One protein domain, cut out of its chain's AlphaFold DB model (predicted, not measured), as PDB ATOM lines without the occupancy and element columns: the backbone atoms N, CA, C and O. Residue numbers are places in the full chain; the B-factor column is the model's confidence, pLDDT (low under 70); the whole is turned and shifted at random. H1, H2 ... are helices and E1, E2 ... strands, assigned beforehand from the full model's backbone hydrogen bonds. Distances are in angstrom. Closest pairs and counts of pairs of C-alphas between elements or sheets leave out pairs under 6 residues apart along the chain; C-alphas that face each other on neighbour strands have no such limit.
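Overview. This is residues 4 to 82 of the 343 residues of an uncharacterized protein of Anaerovibrio sp. JC8 (UniProt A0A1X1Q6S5). A small twisted sheet of four strands, E1, E4, E5 and E6, makes the middle of this domain, with the little hairpin of E2 and E3 away from it at one end of the long axis and the loops of residues 4 to 23 toward the other. Residues 33 to 38, at the tip of that hairpin, stick out, and helix H1 only grazes the sheet. The printed part has 79 residues, with six named strands followed by one named helix, E1 E2 E3 E4 E5 E6 H1; under half of the residues are in named elements, and the class is mixed, helices and strands. The larger sheet has the order E1 - E4 - E5 - E6, all antiparallel, and E2 and E3 are antiparallel too. The whole is compact, with a radius of gyration of the C-alphas of 13.1 A, and flat in outline, spanning 43 by 32 by 17 A.

Along the chain. Begin in the larger sheet, where E4 is residues 46 to 49 and E5 is residues 54 to 58, 13.5 A long. Find C-alpha 64 at (-14.104, 74.210, -4.881); from there E6, residues 64 to 69, runs 16.8 A to C-alpha 69 at (-1.895, 85.133, -8.406). E1, residues 24 to 26, begins at C-alpha 24, (-11.457, 89.303, 1.633). Away from this sheet look for E2, residues 32 to 34, and E3, residues 37 to 39, each 6.2 A long. H1, residues 72 to 81, is 14.5 A long and ends at C-alpha 81, (-3.454, 97.973, 3.483).

Arrangement. E4, E5 and E6 form a meander, each strand the antiparallel neighbour of the one before, and both E4 and E5 and E5 and E6 are hairpins. Between E4 and E5 look at N 47 and O 56, 2.8 A apart; between E5 and E6, at N 57 and O 66, 2.9 A. Edge strand E1 is antiparallel to E4 at 148 degrees, with N 24 and O 48 at 2.9 A. From edge to edge the strands' lines turn by 89 degrees. Residues 4 to 5 pair antiparallel with residues 64 to 65 of E6, the other edge strand. H1 is on the sheet but only grazes it, with its residues 74 to 78; every O i to N i+4 pair in H1 is within hydrogen-bond range. The hairpin of E2 and E3 has N 34 and O 37 at 2.9 A, and both its strands are apart from E5, E6 and H1.

Size, cuts and confidence. The two C-alphas farthest apart, those of Asn 10 and Gly 36, are 43.9 A from each other. The printed part has no cut and no long link. Mean pLDDT of the printed part is 72.9; it is under 70 at residue 10, residues 27 to 43, residue 61 and residues 78 to 82.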
ATOM      1  N   THR A   4      -8.633  73.979  -4.921       75.88
ATOM      2  CA  THR A   4      -8.504  73.937  -3.460       75.88
ATOM      3  C   THR A   4      -9.865  74.110  -2.799       75.88
ATOM      4  O   THR A   4     -10.657  74.958  -3.202       75.88
ATOM      5  N   ALA A   5     -10.149  73.283  -1.794       78.19
ATOM      6  CA  ALA A   5     -11.288  73.486  -0.907       78.19
ATOM      7  C   ALA A   5     -10.874  74.479   0.185       78.19
ATOM      8  O   ALA A   5      -9.826  74.304   0.807       78.19
ATOM      9  N   LEU A   6     -11.669  75.529   0.386       82.69
ATOM     10  CA  LEU A   6     -11.409  76.540   1.408       82.69
ATOM     11  C   LEU A   6     -12.191  76.218   2.681       82.69
ATOM     12  O   LEU A   6     -13.375  75.882   2.623       82.69
ATOM     13  N   GLU A   7     -11.532  76.337   3.829       82.19
ATOM     14  CA  GLU A   7     -12.159  76.138   5.135       82.19
ATOM     15  C   GLU A   7     -12.838  77.426   5.613       82.19
ATOM     16  O   GLU A   7     -12.381  78.532   5.319       82.19
ATOM     17  N   LYS A   8     -13.934  77.287   6.364       80.62
ATOM     18  CA  LYS A   8     -14.609  78.410   7.026       80.62
ATOM     19  C   LYS A   8     -14.047  78.590   8.433       80.62
ATOM     20  O   LYS A   8     -13.966  77.626   9.190       80.62
ATOM     21  N   GLY A   9     -13.686  79.821   8.772       75.38
ATOM     22  CA  GLY A   9     -13.331  80.218  10.128       75.38
ATOM     23  C   GLY A   9     -14.557  80.376  11.029       75.38
ATOM     24  O   GLY A   9     -15.700  80.239  10.594       75.38
ATOM     25  N   ASN A  10     -14.303  80.707  12.296       65.75
ATOM     26  CA  ASN A  10     -15.340  80.853  13.326       65.75
ATOM     27  C   ASN A  10     -16.365  81.961  13.017       65.75
ATOM     28  O   ASN A  10     -17.498  81.872  13.479       65.75
ATOM     29  N   ASP A  11     -15.987  82.946  12.198       71.88
ATOM     30  CA  ASP A  11     -16.832  84.077  11.790       71.88
ATOM     31  C   ASP A  11     -17.477  83.864  10.403       71.88
ATOM     32  O   ASP A  11     -17.758  84.819   9.688       71.88
ATOM     33  N   GLU A  12     -17.623  82.608   9.962       73.69
ATOM     34  CA  GLU A  12     -18.086  82.192   8.620       73.69
ATOM     35  C   GLU A  12     -17.216  82.652   7.427       73.69
ATOM     36  O   GLU A  12     -17.447  82.219   6.293       73.69
ATOM     37  N   ALA A  13     -16.176  83.457   7.663       76.50
ATOM     38  CA  ALA A  13     -15.218  83.892   6.649       76.50
ATOM     39  C   ALA A  13     -14.346  82.730   6.142       76.50
ATOM     40  O   ALA A  13     -13.839  81.928   6.928       76.50
ATOM     41  N   LEU A  14     -14.123  82.654   4.826       83.88
ATOM     42  CA  LEU A  14     -13.213  81.665   4.236       83.88
ATOM     43  C   LEU A  14     -11.761  81.984   4.590       83.88
ATOM     44  O   LEU A  14     -11.353  83.140   4.537       83.88
ATOM     45  N   LEU A  15     -10.976  80.963   4.920       83.44
ATOM     46  CA  LEU A  15      -9.583  81.108   5.327       83.44
ATOM     47  C   LEU A  15      -8.624  80.796   4.176       83.44
ATOM     48  O   LEU A  15      -8.832  79.872   3.390       83.44
ATOM     49  N   CYS A  16      -7.535  81.558   4.103       83.44
ATOM     50  CA  CYS A  16      -6.440  81.288   3.187       83.44
ATOM     51  C   CYS A  16      -5.729  79.983   3.595       83.44
ATOM     52  O   CYS A  16      -5.215  79.918   4.713       83.44
ATOM     53  N   PRO A  17      -5.595  78.982   2.708       82.50
ATOM     54  CA  PRO A  17      -4.956  77.704   3.027       82.50
ATOM     55  C   PRO A  17      -3.452  77.831   3.315       82.50
ATOM     56  O   PRO A  17      -2.869  76.947   3.933       82.50
ATOM     57  N   GLU A  18      -2.810  78.919   2.878       82.56
ATOM     58  CA  GLU A  18      -1.365  79.115   3.054       82.56
ATOM     59  C   GLU A  18      -1.001  79.853   4.344       82.56
ATOM     60  O   GLU A  18       0.056  79.601   4.915       82.56
ATOM     61  N   CYS A  19      -1.853  80.770   4.812       80.88
ATOM     62  CA  CYS A  19      -1.547  81.610   5.976       80.88
ATOM     63  C   CYS A  19      -2.610  81.587   7.080       80.88
ATOM     64  O   CYS A  19      -2.421  82.240   8.104       80.88
ATOM     65  N   GLY A  20      -3.725  80.877   6.880       77.44
ATOM     66  CA  GLY A  20      -4.813  80.724   7.851       77.44
ATOM     67  C   GLY A  20      -5.617  81.997   8.137       77.44
ATOM     68  O   GLY A  20      -6.451  81.999   9.036       77.44
ATOM     69  N   ARG A  21      -5.365  83.093   7.412       79.12
ATOM     70  CA  ARG A  21      -6.043  84.385   7.612       79.12
ATOM     71  C   ARG A  21      -7.367  84.450   6.849       79.12
ATOM     72  O   ARG A  21      -7.470  83.809   5.800       79.12
ATOM     73  N   PRO A  22      -8.346  85.243   7.318       79.75
ATOM     74  CA  PRO A  22      -9.595  85.439   6.592       79.75
ATOM     75  C   PRO A  22      -9.336  86.077   5.225       79.75
ATOM     76  O   PRO A  22      -8.576  87.038   5.097       79.75
ATOM     77  N   LEU A  23      -9.960  85.509   4.199       82.62
ATOM     78  CA  LEU A  23      -9.951  86.016   2.838       82.62
ATOM     79  C   LEU A  23     -10.955  87.157   2.704       82.62
ATOM     80  O   LEU A  23     -12.074  87.087   3.212       82.62
ATOM     81  N   VAL A  24     -10.577  88.178   1.944       83.56
ATOM     82  CA  VAL A  24     -11.457  89.303   1.633       83.56
ATOM     83  C   VAL A  24     -12.296  88.943   0.415       83.56
ATOM     84  O   VAL A  24     -11.756  88.659  -0.654       83.56
ATOM     85  N   TYR A  25     -13.617  88.941   0.564       81.81
ATOM     86  CA  TYR A  25     -14.520  88.754  -0.564       81.81
ATOM     87  C   TYR A  25     -14.584  90.022  -1.423       81.81
ATOM     88  O   TYR A  25     -14.696  91.132  -0.904       81.81
ATOM     89  N   LYS A  26     -14.500  89.852  -2.742       78.44
ATOM     90  CA  LYS A  26     -14.661  90.908  -3.742       78.44
ATOM     91  C   LYS A  26     -15.682  90.423  -4.770       78.44
ATOM     92  O   LYS A  26     -15.450  89.402  -5.415       78.44
ATOM     93  N   ASP A  27     -16.757  91.182  -4.968       64.62
ATOM     94  CA  ASP A  27     -17.906  90.851  -5.838       64.62
ATOM     95  C   ASP A  27     -17.598  90.766  -7.349       64.62
ATOM     96  O   ASP A  27     -18.485  90.501  -8.156       64.62
ATOM     97  N   GLY A  28     -16.337  90.947  -7.751       66.50
ATOM     98  CA  GLY A  28     -15.962  91.168  -9.145       66.50
ATOM     99  C   GLY A  28     -16.095  92.647  -9.523       66.50
ATOM    100  O   GLY A  28     -16.896  93.396  -8.970       66.50
ATOM    101  N   GLY A  29     -15.228  93.106 -10.420       62.84
ATOM    102  CA  GLY A  29     -15.223  94.463 -10.949       62.84
ATOM    103  C   GLY A  29     -16.144  94.640 -12.160       62.84
ATOM    104  O   GLY A  29     -16.854  93.735 -12.590       62.84
ATOM    105  N   GLN A  30     -16.117  95.837 -12.747       51.25
ATOM    106  CA  GLN A  30     -16.873  96.142 -13.966       51.25
ATOM    107  C   GLN A  30     -16.292  95.409 -15.189       51.25
ATOM    108  O   GLN A  30     -15.086  95.160 -15.256       51.25
ATOM    109  N   VAL A  31     -17.136  95.110 -16.186       55.88
ATOM    110  CA  VAL A  31     -16.684  94.620 -17.498       55.88
ATOM    111  C   VAL A  31     -15.756  95.669 -18.109       55.88
ATOM    112  O   VAL A  31     -16.174  96.800 -18.351       55.88
ATOM    113  N   ARG A  32     -14.501  95.301 -18.367       59.09
ATOM    114  CA  ARG A  32     -13.520  96.171 -19.027       59.09
ATOM    115  C   ARG A  32     -13.164  95.584 -20.391       59.09
ATOM    116  O   ARG A  32     -13.226  94.374 -20.590       59.09
ATOM    117  N   VAL A  33     -12.813  96.441 -21.345       50.25
ATOM    118  CA  VAL A  33     -12.234  96.014 -22.624       50.25
ATOM    119  C   VAL A  33     -10.733  96.236 -22.529       50.25
ATOM    120  O   VAL A  33     -10.287  97.378 -22.462       50.25
ATOM    121  N   VAL A  34      -9.966  95.149 -22.500       55.84
ATOM    122  CA  VAL A  34      -8.499  95.170 -22.464       55.84
ATOM    123  C   VAL A  34      -8.010  94.646 -23.812       55.84
ATOM    124  O   VAL A  34      -8.433  93.580 -24.259       55.84
ATOM    125  N   ASP A  35      -7.194  95.432 -24.516       48.22
ATOM    126  CA  ASP A  35      -6.651  95.101 -25.845       48.22
ATOM    127  C   ASP A  35      -7.709  94.681 -26.887       48.22
ATOM    128  O   ASP A  35      -7.526  93.754 -27.680       48.22
ATOM    129  N   GLY A  36      -8.865  95.353 -26.873       47.72
ATOM    130  CA  GLY A  36      -9.963  95.082 -27.810       47.72
ATOM    131  C   GLY A  36     -10.729  93.782 -27.536       47.72
ATOM    132  O   GLY A  36     -11.571  93.392 -28.344       47.72
ATOM    133  N   LYS A  37     -10.476  93.116 -26.403       44.44
ATOM    134  CA  LYS A  37     -11.242  91.957 -25.934       44.44
ATOM    135  C   LYS A  37     -11.947  92.293 -24.630       44.44
ATOM    136  O   LYS A  37     -11.401  92.959 -23.756       44.44
ATOM    137  N   VAL A  38     -13.185  91.831 -24.513       49.69
ATOM    138  CA  VAL A  38     -13.959  91.965 -23.280       49.69
ATOM    139  C   VAL A  38     -13.339  91.045 -22.226       49.69
ATOM    140  O   VAL A  38     -13.273  89.831 -22.426       49.69
ATOM    141  N   ASP A  39     -12.874  91.628 -21.126       59.84
ATOM    142  CA  ASP A  39     -12.353  90.905 -19.975       59.84
ATOM    143  C   ASP A  39     -13.523  90.411 -19.110       59.84
ATOM    144  O   ASP A  39     -14.068  91.123 -18.261       59.84
ATOM    145  N   TYR A  40     -13.932  89.170 -19.372       59.19
ATOM    146  CA  TYR A  40     -14.958  88.459 -18.607       59.19
ATOM    147  C   TYR A  40     -14.432  87.865 -17.290       59.19
ATOM    148  O   TYR A  40     -15.200  87.240 -16.556       59.19
ATOM    149  N   GLU A  41     -13.140  88.001 -16.988       58.88
ATOM    150  CA  GLU A  41     -12.560  87.454 -15.763       58.88
ATOM    151  C   GLU A  41     -12.707  88.435 -14.600       58.88
ATOM    152  O   GLU A  41     -12.988  88.005 -13.481       58.88
ATOM    153  N   ASN A  42     -12.649  89.745 -14.872       65.25
ATOM    154  CA  ASN A  42     -12.819  90.776 -13.848       65.25
ATOM    155  C   ASN A  42     -14.208  90.754 -13.183       65.25
ATOM    156  O   ASN A  42     -14.322  91.087 -12.011       65.25
ATOM    157  N   ILE A  43     -15.258  90.332 -13.894       66.75
ATOM    158  CA  ILE A  43     -16.643  90.336 -13.382       66.75
ATOM    159  C   ILE A  43     -16.968  89.215 -12.394       66.75
ATOM    160  O   ILE A  43     -18.052  89.209 -11.816       66.75
ATOM    161  N   LYS A  44     -16.092  88.218 -12.244       73.44
ATOM    162  CA  LYS A  44     -16.395  87.061 -11.399       73.44
ATOM    163  C   LYS A  44     -16.010  87.361  -9.949       73.44
ATOM    164  O   LYS A  44     -14.901  87.853  -9.715       73.44
ATOM    165  N   PRO A  45     -16.867  87.015  -8.974       76.56
ATOM    166  CA  PRO A  45     -16.529  87.172  -7.572       76.56
ATOM    167  C   PRO A  45     -15.313  86.315  -7.208       76.56
ATOM    168  O   PRO A  45     -15.132  85.200  -7.711       76.56
ATOM    169  N   ARG A  46     -14.462  86.853  -6.333       84.75
ATOM    170  CA  ARG A  46     -13.206  86.231  -5.901       84.75
ATOM    171  C   ARG A  46     -12.936  86.496  -4.425       84.75
ATOM    172  O   ARG A  46     -13.283  87.545  -3.892       84.75
ATOM    173  N   HIS A  47     -12.272  85.550  -3.776       85.31
ATOM    174  CA  HIS A  47     -11.760  85.685  -2.417       85.31
ATOM    175  C   HIS A  47     -10.264  85.965  -2.468       85.31
ATOM    176  O   HIS A  47      -9.510  85.189  -3.046       85.31
ATOM    177  N   VAL A  48      -9.821  87.068  -1.880       85.25
ATOM    178  CA  VAL A  48      -8.456  87.574  -2.019       85.25
ATOM    179  C   VAL A  48      -7.696  87.431  -0.707       85.25
ATOM    180  O   VAL A  48      -8.159  87.855   0.351       85.25
ATOM    181  N   CYS A  49      -6.491  86.868  -0.787       83.38
ATOM    182  CA  CYS A  49      -5.495  86.930   0.269       83.38
ATOM    183  C   CYS A  49      -4.436  87.972  -0.094       83.38
ATOM    184  O   CYS A  49      -3.537  87.696  -0.891       83.38
ATOM    185  N   PHE A  50      -4.496  89.148   0.525       80.81
ATOM    186  CA  PHE A  50      -3.504  90.207   0.300       80.81
ATOM    187  C   PHE A  50      -2.107  89.850   0.835       80.81
ATOM    188  O   PHE A  50      -1.105  90.273   0.267       80.81
ATOM    189  N   TYR A  51      -2.035  88.987   1.852       78.62
ATOM    190  CA  TYR A  51      -0.772  88.523   2.438       78.62
ATOM    191  C   TYR A  51      -0.032  87.520   1.543       78.62
ATOM    192  O   TYR A  51       1.175  87.633   1.354       78.62
ATOM    193  N   CYS A  52      -0.750  86.537   0.990       79.69
ATOM    194  CA  CYS A  52      -0.180  85.523   0.091       79.69
ATOM    195  C   CYS A  52      -0.192  85.960  -1.378       79.69
ATOM    196  O   CYS A  52       0.314  85.239  -2.230       79.69
ATOM    197  N   GLN A  53      -0.786  87.119  -1.666       82.31
ATOM    198  CA  GLN A  53      -0.979  87.676  -3.001       82.31
ATOM    199  C   GLN A  53      -1.672  86.722  -3.980       82.31
ATOM    200  O   GLN A  53      -1.314  86.646  -5.155       82.31
ATOM    201  N   LYS A  54      -2.692  86.013  -3.496       83.88
ATOM    202  CA  LYS A  54      -3.477  85.061  -4.287       83.88
ATOM    203  C   LYS A  54      -4.952  85.380  -4.215       83.88
ATOM    204  O   LYS A  54      -5.426  85.903  -3.204       83.88
ATOM    205  N   PHE A  55      -5.684  85.019  -5.259       86.75
ATOM    206  CA  PHE A  55      -7.135  84.992  -5.221       86.75
ATOM    207  C   PHE A  55      -7.690  83.618  -5.580       86.75
ATOM    208  O   PHE A  55      -7.107  82.849  -6.344       86.75
ATOM    209  N   TYR A  56      -8.842  83.337  -4.991       85.06
ATOM    210  CA  TYR A  56      -9.552  82.078  -5.058       85.06
ATOM    211  C   TYR A  56     -10.916  82.329  -5.685       85.06
ATOM    212  O   TYR A  56     -11.663  83.196  -5.225       85.06
ATOM    213  N   ARG A  57     -11.257  81.577  -6.729       83.06
ATOM    214  CA  ARG A  57     -12.536  81.719  -7.427       83.06
ATOM    215  C   ARG A  57     -13.316  80.427  -7.379       83.06
ATOM    216  O   ARG A  57     -12.821  79.398  -7.828       83.06
ATOM    217  N   GLU A  58     -14.550  80.505  -6.907       80.88
ATOM    218  CA  GLU A  58     -15.405  79.334  -6.828       80.88
ATOM    219  C   GLU A  58     -15.809  78.839  -8.222       80.88
ATOM    220  O   GLU A  58     -16.276  79.595  -9.078       80.88
ATOM    221  N   MET A  59     -15.655  77.541  -8.447       73.75
ATOM    222  CA  MET A  59     -16.118  76.885  -9.659       73.75
ATOM    223  C   MET A  59     -17.573  76.467  -9.485       73.75
ATOM    224  O   MET A  59     -17.864  75.610  -8.657       73.75
ATOM    225  N   LEU A  60     -18.482  77.027 -10.287       71.81
ATOM    226  CA  LEU A  60     -19.868  76.548 -10.431       71.81
ATOM    227  C   LEU A  60     -20.617  76.313  -9.100       71.81
ATOM    228  O   LEU A  60     -21.443  75.410  -9.022       71.81
ATOM    229  N   HIS A  61     -20.327  77.109  -8.062       64.69
ATOM    230  CA  HIS A  61     -20.957  76.986  -6.735       64.69
ATOM    231  C   HIS A  61     -20.719  75.605  -6.087       64.69
ATOM    232  O   HIS A  61     -21.548  75.085  -5.342       64.69
ATOM    233  N   SER A  62     -19.605  74.958  -6.446       73.62
ATOM    234  CA  SER A  62     -19.268  73.598  -6.019       73.62
ATOM    235  C   SER A  62     -18.573  73.538  -4.656       73.62
ATOM    236  O   SER A  62     -18.306  72.440  -4.170       73.62
ATOM    237  N   GLY A  63     -18.229  74.681  -4.054       71.12
ATOM    238  CA  GLY A  63     -17.361  74.753  -2.878       71.12
ATOM    239  C   GLY A  63     -15.872  74.522  -3.171       71.12
ATOM    240  O   GLY A  63     -15.062  74.523  -2.243       71.12
ATOM    241  N   TYR A  64     -15.492  74.343  -4.439       75.38
ATOM    242  CA  TYR A  64     -14.104  74.210  -4.881       75.38
ATOM    243  C   TYR A  64     -13.627  75.471  -5.594       75.38
ATOM    244  O   TYR A  64     -14.354  76.041  -6.410       75.38
ATOM    245  N   TYR A  65     -12.384  75.872  -5.324       82.44
ATOM    246  CA  TYR A  65     -11.830  77.138  -5.789       82.44
ATOM    247  C   TYR A  65     -10.613  76.938  -6.692       82.44
ATOM    248  O   TYR A  65      -9.687  76.206  -6.339       82.44
ATOM    249  N   ASP A  66     -10.597  77.622  -7.835       83.50
ATOM    250  CA  ASP A  66      -9.385  77.833  -8.629       83.50
ATOM    251  C   ASP A  66      -8.483  78.854  -7.926       83.50
ATOM    252  O   ASP A  66      -8.978  79.856  -7.406       83.50
ATOM    253  N   VAL A  67      -7.168  78.627  -7.959       84.88
ATOM    254  CA  VAL A  67      -6.166  79.526  -7.364       84.88
ATOM    255  C   VAL A  67      -5.406  80.285  -8.447       84.88
ATOM    256  O   VAL A  67      -4.891  79.678  -9.389       84.88
ATOM    257  N   PHE A  68      -5.289  81.598  -8.268       83.19
ATOM    258  CA  PHE A  68      -4.568  82.507  -9.153       83.19
ATOM    259  C   PHE A  68      -3.714  83.490  -8.350       83.19
ATOM    260  O   PHE A  68      -4.024  83.789  -7.195       83.19
ATOM    261  N   ASP A  69      -2.668  84.026  -8.972       82.00
ATOM    262  CA  ASP A  69      -1.895  85.133  -8.406       82.00
ATOM    263  C   ASP A  69      -2.647  86.460  -8.592       82.00
ATOM    264  O   ASP A  69      -3.392  86.629  -9.560       82.00
ATOM    265  N   LEU A  70      -2.465  87.407  -7.668       79.00
ATOM    266  CA  LEU A  70      -3.046  88.746  -7.788       79.00
ATOM    267  C   LEU A  70      -2.532  89.478  -9.036       79.00
ATOM    268  O   LEU A  70      -1.354  89.385  -9.395       79.00
ATOM    269  N   ASP A  71      -3.420  90.256  -9.649       75.25
ATOM    270  CA  ASP A  71      -3.065  91.248 -10.661       75.25
ATOM    271  C   ASP A  71      -2.319  92.441 -10.019       75.25
ATOM    272  O   ASP A  71      -2.314  92.622  -8.798       75.25
ATOM    273  N   GLU A  72      -1.623  93.241 -10.832       73.00
ATOM    274  CA  GLU A  72      -0.812  94.359 -10.321       73.00
ATOM    275  C   GLU A  72      -1.667  95.443  -9.631       73.00
ATOM    276  O   GLU A  72      -1.222  96.014  -8.638       73.00
ATOM    277  N   GLU A  73      -2.915  95.654 -10.069       71.19
ATOM    278  CA  GLU A  73      -3.877  96.594  -9.456       71.19
ATOM    279  C   GLU A  73      -4.207  96.179  -8.007       71.19
ATOM    280  O   GLU A  73      -4.099  96.982  -7.078       71.19
ATOM    281  N   LEU A  74      -4.512  94.899  -7.766       71.12
ATOM    282  CA  LEU A  74      -4.777  94.393  -6.416       71.12
ATOM    283  C   LEU A  74      -3.514  94.248  -5.563       71.12
ATOM    284  O   LEU A  74      -3.596  94.313  -4.334       71.12
ATOM    285  N   LYS A  75      -2.338  94.062  -6.172       73.31
ATOM    286  CA  LYS A  75      -1.063  94.114  -5.438       73.31
ATOM    287  C   LYS A  75      -0.769  95.517  -4.914       73.31
ATOM    288  O   LYS A  75      -0.176  95.641  -3.842       73.31
ATOM    289  N   GLU A  76      -1.160  96.566  -5.629       72.88
ATOM    290  CA  GLU A  76      -1.067  97.942  -5.131       72.88
ATOM    291  C   GLU A  76      -2.060  98.200  -3.990       72.88
ATOM    292  O   GLU A  76      -1.666  98.761  -2.965       72.88
ATOM    293  N   GLU A  77      -3.291  97.685  -4.092       70.75
ATOM    294  CA  GLU A  77      -4.269  97.720  -2.990       70.75
ATOM    295  C   GLU A  77      -3.741  96.983  -1.741       70.75
ATOM    296  O   GLU A  77      -3.863  97.475  -0.616       70.75
ATOM    297  N   ALA A  78      -3.059  95.845  -1.930       67.06
ATOM    298  CA  ALA A  78      -2.395  95.114  -0.850       67.06
ATOM    299  C   ALA A  78      -1.363  95.988  -0.121       67.06
ATOM    300  O   ALA A  78      -1.325  96.018   1.109       67.06
ATOM    301  N   LYS A  79      -0.527  96.717  -0.873       67.44
ATOM    302  CA  LYS A  79       0.517  97.590  -0.311       67.44
ATOM    303  C   LYS A  79      -0.079  98.734   0.510       67.44
ATOM    304  O   LYS A  79       0.486  99.070   1.546       67.44
ATOM    305  N   ALA A  80      -1.219  99.287   0.089       64.75
ATOM    306  CA  ALA A  80      -1.925 100.331   0.831       64.75
ATOM    307  C   ALA A  80      -2.468  99.823   2.179       64.75
ATOM    308  O   ALA A  80      -2.352 100.516   3.186       64.75
ATOM    309  N   MET A  81      -2.975  98.587   2.233       58.50
ATOM    310  CA  MET A  81      -3.454  97.973   3.483       58.50
ATOM    311  C   MET A  81      -2.334  97.502   4.426       58.50
ATOM    312  O   MET A  81      -2.592  97.196   5.588       58.50
ATOM    313  N   HIS A  82      -1.088  97.452   3.956       52.09
ATOM    314  CA  HIS A  82       0.075  97.011   4.728       52.09
ATOM    315  C   HIS A  82       0.873  98.148   5.399       52.09
ATOM    316  O   HIS A  82       1.876  97.864   6.056       52.09
TER     317      HIS A  82